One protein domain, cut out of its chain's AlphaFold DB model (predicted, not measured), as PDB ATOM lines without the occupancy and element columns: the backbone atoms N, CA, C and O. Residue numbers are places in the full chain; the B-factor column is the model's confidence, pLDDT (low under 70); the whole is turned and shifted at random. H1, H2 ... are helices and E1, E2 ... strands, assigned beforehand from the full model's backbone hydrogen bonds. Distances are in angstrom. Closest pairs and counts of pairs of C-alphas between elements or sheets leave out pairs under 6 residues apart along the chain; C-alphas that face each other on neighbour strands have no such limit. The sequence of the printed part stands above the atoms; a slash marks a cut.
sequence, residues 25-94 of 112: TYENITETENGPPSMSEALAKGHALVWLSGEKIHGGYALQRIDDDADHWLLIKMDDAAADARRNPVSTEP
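This is residues 25 to 94 of the 112 residues of the protein "DNA polymerase Ligase (LigD)" of Salinihabitans flavidus (UniProt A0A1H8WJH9). A single small, strongly twisted sheet of four strands makes the core, with the short helix H1 set beside the strands near the first residues of E2, and a tail after E4 that ends with the small helix H2 well away from the sheet. The link of residues 29 to 38 and H2 lie toward opposite ends of the longest axis. The printed part has 70 residues, with two named helices and four named strands in the order E1, H1, E2, E3, E4, H2; the sheet runs E1, E2, E3, E4, antiparallel throughout, and the class is mixed, helices and strands. The whole is only just loose, close to compact, with a radius of gyration of the C-alphas of 13.3 A and spans of 38 by 26 by 19 A.

The longest strands are E2, residues 47 to 54, 20.9 A from first to last C-alpha, and E3, residues 58 to 65, 21.4 A. E4 is residues 73 to 77, 13.1 A, and E1 is residues 25 to 28, 10.4 A, beginning at C-alpha 25 at (207.645, 186.265, 109.688). Helix H1 is residues 39 to 45, 9.9 A, with C-alpha 39 at (198.449, 178.506, 103.308). Helix H2 is residues 89 to 92, 4.9 A, ending at C-alpha 92 at (207.055, 187.902, 131.257).

E2, E3 and E4 form a meander, each strand the antiparallel neighbour of the one before. The hairpin of E2 and E3 has an angle of 153 degrees between directions, with N 50 and O 61 within hydrogen-bond range at 2.9 A. In the hairpin of E3 and E4, at 152 degrees, N 62 and O 76 are 2.8 A apart. The edge strand E1 is antiparallel to E2 at 153 degrees, with N 27 and O 51 at 2.9 A; E4 is the other edge strand. H1 is on the sheet at a height over the sheet of 4.9 A, beside the strands and over none of them. The closest C-alphas of H1 and E2 are those of Ala 42 and Ala 48, 5.0 A apart. H2 is not on the sheet, and it is apart from H1, E1, E2 and E3. In H1 every O i to N i+4 pair is within hydrogen-bond range; H2, with 4 residues, is too short for such a pair, and its one O i to N i+3 pair is within range.

The two C-alphas farthest apart are those of Asn 34 and Thr 92, 41.1 A. The printed part has no cut. The link from E4 to H2, 11 residues, is long; those from H1 to E2 and from E2 to E3 are tight, and those from E1 to H1 and from E3 to E4 are short. The mean pLDDT of the printed part is 90.4, and residue 70 is the one printed residue under 70.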
ATOM      1  N   THR A  25     208.076 187.024 110.863       97.00
ATOM      2  CA  THR A  25     207.645 186.265 109.688       97.00
ATOM      3  C   THR A  25     207.070 184.918 110.105       97.00
ATOM      4  O   THR A  25     207.247 184.463 111.237       97.00
ATOM      5  N   TYR A  26     206.371 184.279 109.171       97.25
ATOM      6  CA  TYR A  26     205.951 182.895 109.311       97.25
ATOM      7  C   TYR A  26     206.285 182.115 108.044       97.25
ATOM      8  O   TYR A  26     206.363 182.687 106.953       97.25
ATOM      9  N   GLU A  27     206.428 180.807 108.201       97.25
ATOM     10  CA  GLU A  27     206.554 179.848 107.109       97.25
ATOM     11  C   GLU A  27     205.454 178.796 107.245       97.25
ATOM     12  O   GLU A  27     205.175 178.327 108.348       97.25
ATOM     13  N   ASN A  28     204.807 178.431 106.136       97.12
ATOM     14  CA  ASN A  28     203.885 177.298 106.121       97.12
ATOM     15  C   ASN A  28     204.705 176.006 106.044       97.12
ATOM     16  O   ASN A  28     205.394 175.780 105.053       97.12
ATOM     17  N   ILE A  29     204.601 175.175 107.078       97.12
ATOM     18  CA  ILE A  29     205.299 173.887 107.198       97.12
ATOM     19  C   ILE A  29     204.316 172.708 107.136       97.12
ATOM     20  O   ILE A  29     204.614 171.605 107.589       97.12
ATOM     21  N   THR A  30     203.106 172.950 106.628       97.00
ATOM     22  CA  THR A  30     202.097 171.910 106.422       97.00
ATOM     23  C   THR A  30     202.543 170.971 105.309       97.00
ATOM     24  O   THR A  30     202.852 171.417 104.208       97.00
ATOM     25  N   GLU A  31     202.481 169.670 105.564       95.44
ATOM     26  CA  GLU A  31     202.757 168.623 104.580       95.44
ATOM     27  C   GLU A  31     201.505 167.766 104.370       95.44
ATOM     28  O   GLU A  31     200.775 167.461 105.316       95.44
ATOM     29  N   THR A  32     201.234 167.382 103.123       92.69
ATOM     30  CA  THR A  32     200.127 166.477 102.779       92.69
ATOM     31  C   THR A  32     200.595 165.405 101.806       92.69
ATOM     32  O   THR A  32     201.651 165.531 101.192       92.69
ATOM     33  N   GLU A  33     199.785 164.367 101.599       90.88
ATOM     34  CA  GLU A  33     200.091 163.298 100.635       90.88
ATOM     35  C   GLU A  33     200.296 163.814  99.197       90.88
ATOM     36  O   GLU A  33     201.014 163.199  98.416       90.88
ATOM     37  N   ASN A  34     199.708 164.968  98.857       91.81
ATOM     38  CA  ASN A  34     199.836 165.604  97.542       91.81
ATOM     39  C   ASN A  34     200.952 166.668  97.491       91.81
ATOM     40  O   ASN A  34     201.021 167.434  96.530       91.81
ATOM     41  N   GLY A  35     201.806 166.734  98.516       93.06
ATOM     42  CA  GLY A  35     202.832 167.763  98.694       93.06
ATOM     43  C   GLY A  35     202.380 168.943  99.568       93.06
ATOM     44  O   GLY A  35     201.270 168.918 100.121       93.06
ATOM     45  N   PRO A  36     203.234 169.973  99.718       95.19
ATOM     46  CA  PRO A  36     202.957 171.126 100.567       95.19
ATOM     47  C   PRO A  36     201.834 171.986  99.961       95.19
ATOM     48  O   PRO A  36     201.995 172.517  98.856       95.19
ATOM     49  N   PRO A  37     200.685 172.140 100.644       96.69
ATOM     50  CA  PRO A  37     199.609 173.001 100.179       96.69
ATOM     51  C   PRO A  37     199.980 174.476 100.372       96.69
ATOM     52  O   PRO A  37     200.802 174.837 101.219       96.69
ATOM     53  N   SER A  38     199.307 175.366  99.649       97.00
ATOM     54  CA  SER A  38     199.329 176.787  99.992       97.00
ATOM     55  C   SER A  38     198.692 177.026 101.368       97.00
ATOM     56  O   SER A  38     197.866 176.244 101.842       97.00
ATOM     57  N   MET A  39     199.030 178.151 102.005       96.88
ATOM     58  CA  MET A  39     198.449 178.506 103.308       96.88
ATOM     59  C   MET A  39     196.917 178.621 103.240       96.88
ATOM     60  O   MET A  39     196.217 178.182 104.147       96.88
ATOM     61  N   SER A  40     196.390 179.168 102.140       95.88
ATOM     62  CA  SER A  40     194.943 179.296 101.920       95.88
ATOM     63  C   SER A  40     194.251 177.930 101.883       95.88
ATOM     64  O   SER A  40     193.217 177.732 102.516       95.88
ATOM     65  N   GLU A  41     194.851 176.952 101.199       96.06
ATOM     66  CA  GLU A  41     194.320 175.588 101.133       96.06
ATOM     67  C   GLU A  41     194.386 174.876 102.488       96.06
ATOM     68  O   GLU A  41     193.438 174.183 102.855       96.06
ATOM     69  N   ALA A  42     195.474 175.053 103.244       95.75
ATOM     70  CA  ALA A  42     195.613 174.495 104.589       95.75
ATOM     71  C   ALA A  42     194.524 175.039 105.538       95.75
ATOM     72  O   ALA A  42     193.803 174.278 106.188       95.75
ATOM     73  N   LEU A  43     194.313 176.359 105.533       93.81
ATOM     74  CA  LEU A  43     193.260 177.003 106.324       93.81
ATOM     75  C   LEU A  43     191.854 176.568 105.890       93.81
ATOM     76  O   LEU A  43     191.020 176.251 106.739       93.81
ATOM     77  N   ALA A  44     191.587 176.469 104.585       92.75
ATOM     78  CA  ALA A  44     190.307 175.963 104.089       92.75
ATOM     79  C   ALA A  44     190.028 174.537 104.601       92.75
ATOM     80  O   ALA A  44     188.927 174.240 105.070       92.75
ATOM     81  N   LYS A  45     191.054 173.677 104.619       93.31
ATOM     82  CA  LYS A  45     190.977 172.317 105.179       93.31
ATOM     83  C   LYS A  45     190.814 172.273 106.702       93.31
ATOM     84  O   LYS A  45     190.494 171.213 107.225       93.31
ATOM     85  N   GLY A  46     190.983 173.389 107.411       94.31
ATOM     86  CA  GLY A  46     190.830 173.447 108.868       94.31
ATOM     87  C   GLY A  46     192.077 173.065 109.650       94.31
ATOM     88  O   GLY A  46     191.992 172.891 110.863       94.31
ATOM     89  N   HIS A  47     193.217 172.918 108.978       95.44
ATOM     90  CA  HIS A  47     194.460 172.511 109.613       95.44
ATOM     91  C   HIS A  47     195.661 173.128 108.900       95.44
ATOM     92  O   HIS A  47     195.873 172.884 107.711       95.44
ATOM     93  N   ALA A  48     196.469 173.889 109.634       97.38
ATOM     94  CA  ALA A  48     197.721 174.443 109.138       97.38
ATOM     95  C   ALA A  48     198.815 174.342 110.201       97.38
ATOM     96  O   ALA A  48     198.581 174.643 111.370       97.38
ATOM     97  N   LEU A  49     200.019 173.967 109.785       97.75
ATOM     98  CA  LEU A  49     201.224 174.043 110.596       97.75
ATOM     99  C   LEU A  49     202.070 175.219 110.114       97.75
ATOM    100  O   LEU A  49     202.337 175.357 108.918       97.75
ATOM    101  N   VAL A  50     202.505 176.061 111.044       97.75
ATOM    102  CA  VAL A  50     203.341 177.225 110.749       97.75
ATOM    103  C   VAL A  50     204.565 177.257 111.644       97.75
ATOM    104  O   VAL A  50     204.483 176.966 112.836       97.75
ATOM    105  N   TRP A  51     205.697 177.652 111.075       97.00
ATOM    106  CA  TRP A  51     206.866 178.052 111.845       97.00
ATOM    107  C   TRP A  51     206.842 179.565 112.021       97.00
ATOM    108  O   TRP A  51     206.849 180.303 111.036       97.00
ATOM    109  N   LEU A  52     206.793 180.032 113.266       96.75
ATOM    110  CA  LEU A  52     206.824 181.451 113.595       96.75
ATOM    111  C   LEU A  52     208.248 181.878 113.942       96.75
ATOM    112  O   LEU A  52     208.937 181.220 114.725       96.75
ATOM    113  N   SER A  53     208.652 183.015 113.387       96.38
ATOM    114  CA  SER A  53     209.918 183.690 113.667       96.38
ATOM    115  C   SER A  53     209.612 185.112 114.139       96.38
ATOM    116  O   SER A  53     209.849 186.079 113.412       96.38
ATOM    117  N   GLY A  54     208.966 185.211 115.308       94.94
ATOM    118  CA  GLY A  54     208.618 186.465 115.981       94.94
ATOM    119  C   GLY A  54     209.784 187.059 116.769       94.94
ATOM    120  O   GLY A  54     210.881 186.526 116.760       94.94
ATOM    121  N   GLU A  55     209.556 188.154 117.485       93.94
ATOM    122  CA  GLU A  55     210.502 188.656 118.488       93.94
ATOM    123  C   GLU A  55     210.307 187.930 119.825       93.94
ATOM    124  O   GLU A  55     211.275 187.684 120.545       93.94
ATOM    125  N   LYS A  56     209.070 187.524 120.143       93.19
ATOM    126  CA  LYS A  56     208.745 186.819 121.393       93.19
ATOM    127  C   LYS A  56     208.474 185.346 121.161       93.19
ATOM    128  O   LYS A  56     209.103 184.495 121.799       93.19
ATOM    129  N   ILE A  57     207.571 185.022 120.241       94.00
ATOM    130  CA  ILE A  57     207.185 183.643 119.953       94.00
ATOM    131  C   ILE A  57     207.974 183.093 118.773       94.00
ATOM    132  O   ILE A  57     208.124 183.727 117.731       94.00
ATOM    133  N   HIS A  58     208.476 181.879 118.960       93.75
ATOM    134  CA  HIS A  58     209.285 181.180 117.978       93.75
ATOM    135  C   HIS A  58     208.888 179.705 117.926       93.75
ATOM    136  O   HIS A  58     208.429 179.150 118.931       93.75
ATOM    137  N   GLY A  59     209.110 179.073 116.777       94.38
ATOM    138  CA  GLY A  59     208.915 177.638 116.584       94.38
ATOM    139  C   GLY A  59     207.593 177.278 115.914       94.38
ATOM    140  O   GLY A  59     206.876 178.134 115.394       94.38
ATOM    141  N   GLY A  60     207.290 175.985 115.920       95.88
ATOM    142  CA  GLY A  60     206.121 175.381 115.306       95.88
ATOM    143  C   GLY A  60     204.842 175.604 116.109       95.88
ATOM    144  O   GLY A  60     204.807 175.436 117.334       95.88
ATOM    145  N   TYR A  61     203.776 175.938 115.390       96.94
ATOM    146  CA  TYR A  61     202.411 176.038 115.885       96.94
ATOM    147  C   TYR A  61     201.445 175.356 114.918       96.94
ATOM    148  O   TYR A  61     201.598 175.452 113.701       96.94
ATOM    149  N   ALA A  62     200.419 174.717 115.469       96.75
ATOM    150  CA  ALA A  62     199.292 174.185 114.722       96.75
ATOM    151  C   ALA A  62     198.073 175.095 114.889       96.75
ATOM    152  O   ALA A  62     197.701 175.437 116.012       96.75
ATOM    153  N   LEU A  63     197.440 175.454 113.777       96.44
ATOM    154  CA  LEU A  63     196.100 176.016 113.735       96.44
ATOM    155  C   LEU A  63     195.130 174.887 113.397       96.44
ATOM    156  O   LEU A  63     195.225 174.297 112.321       96.44
ATOM    157  N   GLN A  64     194.202 174.598 114.302       95.19
ATOM    158  CA  GLN A  64     193.203 173.544 114.149       95.19
ATOM    159  C   GLN A  64     191.806 174.128 114.330       95.19
ATOM    160  O   GLN A  64     191.494 174.664 115.393       95.19
ATOM    161  N   ARG A  65     190.948 173.995 113.318       94.06
ATOM    162  CA  ARG A  65     189.537 174.365 113.440       94.06
ATOM    163  C   ARG A  65     188.805 173.333 114.300       94.06
ATOM    164  O   ARG A  65     189.074 172.135 114.165       94.06
ATOM    165  N   ILE A  66     187.949 173.800 115.209       88.69
ATOM    166  CA  ILE A  66     187.249 172.956 116.194       88.69
ATOM    167  C   ILE A  66     185.983 172.336 115.597       88.69
ATOM    168  O   ILE A  66     185.680 171.175 115.866       88.69
ATOM    169  N   ASP A  67     185.258 173.103 114.791       82.19
ATOM    170  CA  ASP A  67     183.977 172.722 114.210       82.19
ATOM    171  C   ASP A  67     183.851 173.230 112.758       82.19
ATOM    172  O   ASP A  67     184.799 173.748 112.157       82.19
ATOM    173  N   ASP A  68     182.693 172.985 112.146       73.75
ATOM    174  CA  ASP A  68     182.371 173.500 110.811       73.75
ATOM    175  C   ASP A  68     181.922 174.974 110.849       73.75
ATOM    176  O   ASP A  68     181.688 175.565 109.791       73.75
ATOM    177  N   ASP A  69     181.823 175.577 112.043       72.81
ATOM    178  CA  ASP A  69     181.662 177.018 112.194       72.81
ATOM    179  C   ASP A  69     183.036 177.661 111.950       72.81
ATOM    180  O   ASP A  69     184.038 177.366 112.603       72.81
ATOM    181  N   ALA A  70     183.135 178.475 110.899       68.19
ATOM    182  CA  ALA A  70     184.423 178.845 110.306       68.19
ATOM    183  C   ALA A  70     185.348 179.637 111.256       68.19
ATOM    184  O   ALA A  70     186.550 179.753 110.989       68.19
ATOM    185  N   ASP A  71     184.801 180.142 112.361       81.06
ATOM    186  CA  ASP A  71     185.427 181.143 113.217       81.06
ATOM    187  C   ASP A  71     186.157 180.557 114.439       81.06
ATOM    188  O   ASP A  71     186.967 181.250 115.062       81.06
ATOM    189  N   HIS A  72     185.957 179.278 114.787       91.38
ATOM    190  CA  HIS A  72     186.557 178.683 115.986       91.38
ATOM    191  C   HIS A  72     187.853 177.916 115.704       91.38
ATOM    192  O   HIS A  72     187.854 176.785 115.211       91.38
ATOM    193  N   TRP A  73     188.977 178.508 116.110       94.25
ATOM    194  CA  TRP A  73     190.312 177.946 115.910       94.25
ATOM    195  C   TRP A  73     191.084 177.781 117.215       94.25
ATOM    196  O   TRP A  73     191.094 178.655 118.080       94.25
ATOM    197  N   LEU A  74     191.799 176.666 117.318       94.56
ATOM    198  CA  LEU A  74     192.826 176.433 118.323       94.56
ATOM    199  C   LEU A  74     194.190 176.746 117.728       94.56
ATOM    200  O   LEU A  74     194.540 176.226 116.670       94.56
ATOM    201  N   LEU A  75     194.976 177.538 118.452       94.88
ATOM    202  CA  LEU A  75     196.403 177.702 118.214       94.88
ATOM    203  C   LEU A  75     197.165 176.879 119.255       94.88
ATOM    204  O   LEU A  75     197.084 177.149 120.453       94.88
ATOM    205  N   ILE A  76     197.900 175.869 118.803       93.88
ATOM    206  CA  ILE A  76     198.570 174.890 119.660       93.88
ATOM    207  C   ILE A  76     200.073 174.972 119.405       93.88
ATOM    208  O   ILE A  76     200.517 174.827 118.269       93.88
ATOM    209  N   LYS A  77     200.873 175.185 120.454       92.38
ATOM    210  CA  LYS A  77     202.336 175.124 120.354       92.38
ATOM    211  C   LYS A  77     202.766 173.679 120.086       92.38
ATOM    212  O   LYS A  77     202.378 172.780 120.829       92.38
ATOM    213  N   MET A  78     203.576 173.461 119.053       92.12
ATOM    214  CA  MET A  78     204.164 172.147 118.784       92.12
ATOM    215  C   MET A  78     205.281 171.839 119.783       92.12
ATOM    216  O   MET A  78     205.968 172.752 120.251       92.12
ATOM    217  N   ASP A  79     205.472 170.555 120.077       86.00
ATOM    218  CA  ASP A  79     206.617 170.071 120.843       86.00
ATOM    219  C   ASP A  79     207.870 170.112 119.954       86.00
ATOM    220  O   ASP A  79     208.081 169.259 119.092       86.00
ATOM    221  N   ASP A  80     208.650 171.179 120.096       81.50
ATOM    222  CA  ASP A  80     209.892 171.424 119.369       81.50
ATOM    223  C   ASP A  80     210.956 171.995 120.313       81.50
ATOM    224  O   ASP A  80     210.710 172.223 121.495       81.50
ATOM    225  N   ALA A  81     212.156 172.261 119.802       75.75
ATOM    226  CA  ALA A  81     213.262 172.767 120.617       75.75
ATOM    227  C   ALA A  81     212.988 174.132 121.292       75.75
ATOM    228  O   ALA A  81     213.693 174.489 122.235       75.75
ATOM    229  N   ALA A  82     212.000 174.898 120.820       70.06
ATOM    230  CA  ALA A  82     211.566 176.159 121.418       70.06
ATOM    231  C   ALA A  82     210.367 175.987 122.373       70.06
ATOM    232  O   ALA A  82     209.928 176.964 122.989       70.06
ATOM    233  N   ALA A  83     209.822 174.774 122.506       74.94
ATOM    234  CA  ALA A  83     208.771 174.463 123.456       74.94
ATOM    235  C   ALA A  83     209.346 174.402 124.877       74.94
ATOM    236  O   ALA A  83     210.095 173.501 125.245       74.94
ATOM    237  N   ASP A  84     208.952 175.368 125.700       76.38
ATOM    238  CA  ASP A  84     209.184 175.340 127.138       76.38
ATOM    239  C   ASP A  84     207.842 175.538 127.840       76.38
ATOM    240  O   ASP A  84     207.281 176.633 127.842       76.38
ATOM    241  N   ALA A  85     207.326 174.470 128.453       70.19
ATOM    242  CA  ALA A  85     206.055 174.486 129.174       70.19
ATOM    243  C   ALA A  85     206.042 175.454 130.374       70.19
ATOM    244  O   ALA A  85     204.975 175.778 130.894       70.19
ATOM    245  N   ARG A  86     207.211 175.914 130.839       73.94
ATOM    246  CA  ARG A  86     207.330 176.930 131.895       73.94
ATOM    247  C   ARG A  86     207.349 178.350 131.341       73.94
ATOM    248  O   ARG A  86     207.200 179.298 132.114       73.94
ATOM    249  N   ARG A  87     207.537 178.521 130.031       77.62
ATOM    250  CA  ARG A  87     207.600 179.835 129.400       77.62
ATOM    251  C   ARG A  87     206.191 180.392 129.227       77.62
ATOM    252  O   ARG A  87     205.367 179.839 128.509       77.62
ATOM    253  N   ASN A  88     205.938 181.534 129.860       82.06
ATOM    254  CA  ASN A  88     204.705 182.300 129.706       82.06
ATOM    255  C   ASN A  88     205.044 183.721 129.222       82.06
ATOM    256  O   ASN A  88     205.057 184.656 130.031       82.06
ATOM    257  N   PRO A  89     205.339 183.895 127.918       84.31
ATOM    258  CA  PRO A  89     205.796 185.175 127.385       84.31
ATOM    259  C   PRO A  89     204.735 186.265 127.544       84.31
ATOM    260  O   PRO A  89     205.078 187.431 127.703       84.31
ATOM    261  N   VAL A  90     203.447 185.906 127.585       85.75
ATOM    262  CA  VAL A  90     202.355 186.860 127.829       85.75
ATOM    263  C   VAL A  90     202.528 187.561 129.180       85.75
ATOM    264  O   VAL A  90     202.304 188.764 129.281       85.75
ATOM    265  N   SER A  91     202.986 186.836 130.208       85.06
ATOM    266  CA  SER A  91     203.243 187.407 131.533       85.06
ATOM    267  C   SER A  91     204.627 188.041 131.663       85.06
ATOM    268  O   SER A  91     204.764 189.036 132.371       85.06
ATOM    269  N   THR A  92     205.664 187.453 131.060       87.88
ATOM    270  CA  THR A  92     207.055 187.902 131.257       87.88
ATOM    271  C   THR A  92     207.477 188.999 130.287       87.88
ATOM    272  O   THR A  92     208.395 189.758 130.581       87.88
ATOM    273  N   GLU A  93     206.805 189.107 129.143       90.25
ATOM    274  CA  GLU A  93     207.127 190.029 128.055       90.25
ATOM    275  C   GLU A  93     205.869 190.821 127.616       90.25
ATOM    276  O   GLU A  93     205.479 190.766 126.452       90.25
ATOM    277  N   PRO A  94     205.179 191.573 128.500       91.25
ATOM    278  CA  PRO A  94     203.868 192.167 128.188       91.25
ATOM    279  C   PRO A  94     203.910 193.410 127.275       91.25
ATOM    280  O   PRO A  94     202.879 193.843 126.766       91.25
TER     281      PRO A  94